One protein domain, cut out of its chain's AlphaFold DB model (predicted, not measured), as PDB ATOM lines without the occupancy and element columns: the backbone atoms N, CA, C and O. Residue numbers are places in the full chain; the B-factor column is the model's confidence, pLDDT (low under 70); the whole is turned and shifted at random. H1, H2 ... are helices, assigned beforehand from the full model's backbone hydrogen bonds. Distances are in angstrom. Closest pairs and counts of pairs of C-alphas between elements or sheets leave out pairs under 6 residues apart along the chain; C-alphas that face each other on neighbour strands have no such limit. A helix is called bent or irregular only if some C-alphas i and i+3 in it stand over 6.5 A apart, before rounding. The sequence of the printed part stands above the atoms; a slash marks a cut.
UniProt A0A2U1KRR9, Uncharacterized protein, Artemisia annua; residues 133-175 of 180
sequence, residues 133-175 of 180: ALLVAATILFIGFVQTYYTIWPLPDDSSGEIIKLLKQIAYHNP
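AT A GLANCE: This is residues 133 to 175 of the 180 residues of an uncharacterized protein of Artemisia annua (UniProt A0A2U1KRR9). What shape does the backbone make? It makes a wide, open V of two helices, the longer H1 as one arm and H2 as the other, joined at the base by the stretched link of residues 153 to 157; the space between the arms is empty. What is it built of? The printed part has 43 residues with two named helices, H1 then H2 along the chain, and no named strand, and its class is all helix. How far does it spread? It is extended and flat, with a radius of gyration of the C-alphas of 16.4 A and spans of 45 by 26 by 7 A.

IN THESE COORDINATES: Where is the longest helix? H1 holds residues 133 to 152 and measures 28.7 A from first to last C-alpha, from C-alpha 133 at (1.794, -36.135, 13.906) to C-alpha 152 at (-11.016, -55.700, 30.613). Where is the other helix? H2 holds residues 158 to 173 and measures 22.7 A, ending with C-alpha 173 at (-33.314, -27.667, 40.975).

HOW THE PARTS SIT: Does H1 meet H2? The two are apart, with no C-alpha of the one within 8 A of the other, and a tight link of 5 residues joins them. Which way does each run? From N to C, H1 runs toward lower x, lower y and higher z, and H2 toward lower x and higher y. What do the backbone atoms show? In H1 and H2 every O i to N i+4 pair is within hydrogen-bond range, and neither helix is bent.

THE WHOLE: How large is it? The two C-alphas farthest apart, those of Leu 134 and Pro 175, are 45.6 A apart. Does any part fold back? Residues 133 to 175 stand free, with no C-alpha 8 or more residues away along the chain within 10 A. Is the printed part whole, and where is confidence low? It has no cut and no long link; the mean pLDDT of the printed part is 79.1, and residues 154 to 159 and 174 to 175 are under 70.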
ATOM      1  N   ALA A 133       2.476 -34.935  14.396       83.00
ATOM      2  CA  ALA A 133       1.794 -36.135  13.906       83.00
ATOM      3  C   ALA A 133       1.942 -37.342  14.852       83.00
ATOM      4  O   ALA A 133       0.970 -38.054  15.107       83.00
ATOM      5  N   LEU A 134       3.136 -37.563  15.406       78.06
ATOM      6  CA  LEU A 134       3.345 -38.654  16.362       78.06
ATOM      7  C   LEU A 134       2.692 -38.356  17.709       78.06
ATOM      8  O   LEU A 134       2.221 -39.286  18.346       78.06
ATOM      9  N   LEU A 135       2.657 -37.093  18.149       80.62
ATOM     10  CA  LEU A 135       1.982 -36.720  19.391       80.62
ATOM     11  C   LEU A 135       0.490 -37.042  19.293       80.62
ATOM     12  O   LEU A 135      -0.060 -37.682  20.185       80.62
ATOM     13  N   VAL A 136      -0.136 -36.713  18.160       89.12
ATOM     14  CA  VAL A 136      -1.519 -37.113  17.871       89.12
ATOM     15  C   VAL A 136      -1.651 -38.640  17.865       89.12
ATOM     16  O   VAL A 136      -2.488 -39.183  18.585       89.12
ATOM     17  N   ALA A 137      -0.793 -39.361  17.141       88.31
ATOM     18  CA  ALA A 137      -0.834 -40.825  17.108       88.31
ATOM     19  C   ALA A 137      -0.652 -41.464  18.501       88.31
ATOM     20  O   ALA A 137      -1.357 -42.410  18.844       88.31
ATOM     21  N   ALA A 138       0.243 -40.918  19.325       83.12
ATOM     22  CA  ALA A 138       0.499 -41.366  20.687       83.12
ATOM     23  C   ALA A 138      -0.701 -41.106  21.602       83.12
ATOM     24  O   ALA A 138      -1.050 -41.976  22.394       83.12
ATOM     25  N   THR A 139      -1.375 -39.956  21.466       87.69
ATOM     26  CA  THR A 139      -2.612 -39.688  22.217       87.69
ATOM     27  C   THR A 139      -3.725 -40.663  21.845       87.69
ATOM     28  O   THR A 139      -4.386 -41.186  22.736       87.69
ATOM     29  N   ILE A 140      -3.884 -40.988  20.557       92.94
ATOM     30  CA  ILE A 140      -4.866 -41.979  20.093       92.94
ATOM     31  C   ILE A 140      -4.549 -43.363  20.676       92.94
ATOM     32  O   ILE A 140      -5.438 -44.029  21.201       92.94
ATOM     33  N   LEU A 141      -3.279 -43.776  20.636       91.12
ATOM     34  CA  LEU A 141      -2.814 -45.035  21.226       91.12
ATOM     35  C   LEU A 141      -3.057 -45.091  22.737       91.12
ATOM     36  O   LEU A 141      -3.536 -46.102  23.245       91.12
ATOM     37  N   PHE A 142      -2.755 -44.005  23.448       88.38
ATOM     38  CA  PHE A 142      -2.965 -43.900  24.888       88.38
ATOM     39  C   PHE A 142      -4.448 -44.018  25.246       88.38
ATOM     40  O   PHE A 142      -4.810 -44.804  26.116       88.38
ATOM     41  N   ILE A 143      -5.315 -43.300  24.527       90.88
ATOM     42  CA  ILE A 143      -6.768 -43.396  24.697       90.88
ATOM     43  C   ILE A 143      -7.242 -44.829  24.434       90.88
ATOM     44  O   ILE A 143      -7.987 -45.374  25.245       90.88
ATOM     45  N   GLY A 144      -6.779 -45.468  23.356       90.00
ATOM     46  CA  GLY A 144      -7.143 -46.850  23.031       90.00
ATOM     47  C   GLY A 144      -6.687 -47.858  24.091       90.00
ATOM     48  O   GLY A 144      -7.430 -48.780  24.435       90.00
ATOM     49  N   PHE A 145      -5.500 -47.663  24.668       87.50
ATOM     50  CA  PHE A 145      -5.011 -48.486  25.773       87.50
ATOM     51  C   PHE A 145      -5.885 -48.323  27.019       87.50
ATOM     52  O   PHE A 145      -6.311 -49.316  27.602       87.50
ATOM     53  N   VAL A 146      -6.212 -47.080  27.381       89.00
ATOM     54  CA  VAL A 146      -7.099 -46.767  28.508       89.00
ATOM     55  C   VAL A 146      -8.490 -47.374  28.296       89.00
ATOM     56  O   VAL A 146      -9.023 -48.012  29.199       89.00
ATOM     57  N   GLN A 147      -9.054 -47.254  27.091       81.69
ATOM     58  CA  GLN A 147     -10.331 -47.878  26.729       81.69
ATOM     59  C   GLN A 147     -10.284 -49.403  26.866       81.69
ATOM     60  O   GLN A 147     -11.179 -49.994  27.465       81.69
ATOM     61  N   THR A 148      -9.233 -50.044  26.353       86.25
ATOM     62  CA  THR A 148      -9.066 -51.504  26.428       86.25
ATOM     63  C   THR A 148      -8.893 -51.965  27.875       86.25
ATOM     64  O   THR A 148      -9.505 -52.945  28.293       86.25
ATOM     65  N   TYR A 149      -8.119 -51.223  28.665       86.19
ATOM     66  CA  TYR A 149      -7.896 -51.495  30.080       86.19
ATOM     67  C   TYR A 149      -9.198 -51.431  30.888       86.19
ATOM     68  O   TYR A 149      -9.521 -52.388  31.588       86.19
ATOM     69  N   TYR A 150      -9.993 -50.368  30.726       80.38
ATOM     70  CA  TYR A 150     -11.302 -50.257  31.383       80.38
ATOM     71  C   TYR A 150     -12.343 -51.247  30.846       80.38
ATOM     72  O   TYR A 150     -13.277 -51.593  31.561       80.38
ATOM     73  N   THR A 151     -12.187 -51.738  29.614       76.19
ATOM     74  CA  THR A 151     -13.046 -52.803  29.068       76.19
ATOM     75  C   THR A 151     -12.740 -54.158  29.715       76.19
ATOM     76  O   THR A 151     -13.653 -54.931  29.985       76.19
ATOM     77  N   ILE A 152     -11.460 -54.451  29.972       82.31
ATOM     78  CA  ILE A 152     -11.016 -55.700  30.613       82.31
ATOM     79  C   ILE A 152     -11.282 -55.675  32.122       82.31
ATOM     80  O   ILE A 152     -11.638 -56.699  32.704       82.31
ATOM     81  N   TRP A 153     -11.103 -54.517  32.756       75.69
ATOM     82  CA  TRP A 153     -11.337 -54.312  34.180       75.69
ATOM     83  C   TRP A 153     -12.417 -53.241  34.369       75.69
ATOM     84  O   TRP A 153     -12.098 -52.079  34.642       75.69
ATOM     85  N   PRO A 154     -13.700 -53.598  34.161       66.88
ATOM     86  CA  PRO A 154     -14.786 -52.656  34.359       66.88
ATOM     87  C   PRO A 154     -14.786 -52.216  35.825       66.88
ATOM     88  O   PRO A 154     -14.927 -53.029  36.738       66.88
ATOM     89  N   LEU A 155     -14.599 -50.912  36.042       55.09
ATOM     90  CA  LEU A 155     -14.886 -50.274  37.324       55.09
ATOM     91  C   LEU A 155     -16.325 -50.643  37.731       55.09
ATOM     92  O   LEU A 155     -17.201 -50.650  36.862       55.09
ATOM     93  N   PRO A 156     -16.597 -50.926  39.018       58.44
ATOM     94  CA  PRO A 156     -17.965 -51.051  39.499       58.44
ATOM     95  C   PRO A 156     -18.748 -49.802  39.077       58.44
ATOM     96  O   PRO A 156     -18.333 -48.682  39.379       58.44
ATOM     97  N   ASP A 157     -19.850 -50.012  38.358       63.16
ATOM     98  CA  ASP A 157     -20.726 -49.028  37.688       63.16
ATOM     99  C   ASP A 157     -21.436 -48.040  38.648       63.16
ATOM    100  O   ASP A 157     -22.441 -47.417  38.325       63.16
ATOM    101  N   ASP A 158     -20.925 -47.885  39.867       61.84
ATOM    102  CA  ASP A 158     -21.520 -47.055  40.911       61.84
ATOM    103  C   ASP A 158     -21.226 -45.557  40.682       61.84
ATOM    104  O   ASP A 158     -22.073 -44.695  40.902       61.84
ATOM    105  N   SER A 159     -20.050 -45.227  40.127       66.56
ATOM    106  CA  SER A 159     -19.622 -43.831  39.909       66.56
ATOM    107  C   SER A 159     -20.370 -43.135  38.761       66.56
ATOM    108  O   SER A 159     -20.768 -41.976  38.876       66.56
ATOM    109  N   SER A 160     -20.618 -43.844  37.656       71.19
ATOM    110  CA  SER A 160     -21.397 -43.348  36.508       71.19
ATOM    111  C   SER A 160     -22.851 -43.051  36.912       71.19
ATOM    112  O   SER A 160     -23.393 -42.001  36.558       71.19
ATOM    113  N   GLY A 161     -23.460 -43.940  37.705       75.31
ATOM    114  CA  GLY A 161     -24.818 -43.803  38.226       75.31
ATOM    115  C   GLY A 161     -24.982 -42.606  39.162       75.31
ATOM    116  O   GLY A 161     -25.950 -41.853  39.026       75.31
ATOM    117  N   GLU A 162     -24.023 -42.374  40.059       79.12
ATOM    118  CA  GLU A 162     -24.029 -41.211  40.955       79.12
ATOM    119  C   GLU A 162     -23.841 -39.893  40.189       79.12
ATOM    120  O   GLU A 162     -24.584 -38.937  40.419       79.12
ATOM    121  N   ILE A 163     -22.943 -39.847  39.196       78.31
ATOM    122  CA  ILE A 163     -22.766 -38.658  38.344       78.31
ATOM    123  C   ILE A 163     -24.065 -38.331  37.588       78.31
ATOM    124  O   ILE A 163     -24.477 -37.171  37.533       78.31
ATOM    125  N   ILE A 164     -24.763 -39.337  37.052       80.00
ATOM    126  CA  ILE A 164     -26.036 -39.142  36.341       80.00
ATOM    127  C   ILE A 164     -27.148 -38.675  37.295       80.00
ATOM    128  O   ILE A 164     -27.932 -37.791  36.933       80.00
ATOM    129  N   LYS A 165     -27.217 -39.213  38.522       81.75
ATOM    130  CA  LYS A 165     -28.171 -38.747  39.545       81.75
ATOM    131  C   LYS A 165     -27.924 -37.290  39.926       81.75
ATOM    132  O   LYS A 165     -28.879 -36.514  39.954       81.75
ATOM    133  N   LEU A 166     -26.668 -36.902  40.154       81.94
ATOM    134  CA  LEU A 166     -26.307 -35.523  40.489       81.94
ATOM    135  C   LEU A 166     -26.667 -34.555  39.361       81.94
ATOM    136  O   LEU A 166     -27.271 -33.514  39.616       81.94
ATOM    137  N   LEU A 167     -26.387 -34.916  38.106       80.12
ATOM    138  CA  LEU A 167     -26.768 -34.100  36.950       80.12
ATOM    139  C   LEU A 167     -28.289 -33.930  36.836       80.12
ATOM    140  O   LEU A 167     -28.771 -32.829  36.567       80.12
ATOM    141  N   LYS A 168     -29.060 -34.989  37.102       84.12
ATOM    142  CA  LYS A 168     -30.529 -34.935  37.093       84.12
ATOM    143  C   LYS A 168     -31.086 -34.082  38.237       84.12
ATOM    144  O   LYS A 168     -32.065 -33.366  38.043       84.12
ATOM    145  N   GLN A 169     -30.447 -34.116  39.406       84.81
ATOM    146  CA  GLN A 169     -30.817 -33.304  40.566       84.81
ATOM    147  C   GLN A 169     -30.505 -31.816  40.355       84.81
ATOM    148  O   GLN A 169     -31.326 -30.967  40.702       84.81
ATOM    149  N   ILE A 170     -29.376 -31.492  39.716       81.31
ATOM    150  CA  ILE A 170     -29.021 -30.115  39.338       81.31
ATOM    151  C   ILE A 170     -30.004 -29.569  38.293       81.31
ATOM    152  O   ILE A 170     -30.475 -28.441  38.426       81.31
ATOM    153  N   ALA A 171     -30.373 -30.379  37.293       80.50
ATOM    154  CA  ALA A 171     -31.352 -29.991  36.276       80.50
ATOM    155  C   ALA A 171     -32.769 -29.793  36.849       80.50
ATOM    156  O   ALA A 171     -33.495 -28.914  36.396       80.50
ATOM    157  N   TYR A 172     -33.161 -30.578  37.859       77.06
ATOM    158  CA  TYR A 172     -34.455 -30.420  38.531       77.06
ATOM    159  C   TYR A 172     -34.503 -29.178  39.439       77.06
ATOM    160  O   TYR A 172     -35.547 -28.544  39.562       77.06
ATOM    161  N   HIS A 173     -33.377 -28.809  40.060       72.38
ATOM    162  CA  HIS A 173     -33.314 -27.667  40.975       72.38
ATOM    163  C   HIS A 173     -33.144 -26.313  40.257       72.38
ATOM    164  O   HIS A 173     -33.384 -25.268  40.862       72.38
ATOM    165  N   ASN A 174     -32.753 -26.293  38.980       67.00
ATOM    166  CA  ASN A 174     -32.562 -25.048  38.233       67.00
ATOM    167  C   ASN A 174     -33.369 -25.070  36.923       67.00
ATOM    168  O   ASN A 174     -32.799 -25.278  35.848       67.00
ATOM    169  N   PRO A 175     -34.706 -24.917  36.990       65.81
ATOM    170  CA  PRO A 175     -35.508 -24.814  35.783       65.81
ATOM    171  C   PRO A 175     -35.093 -23.559  34.998       65.81
ATOM    172  O   PRO A 175     -34.809 -22.523  35.604       65.81
TER     173      PRO A 175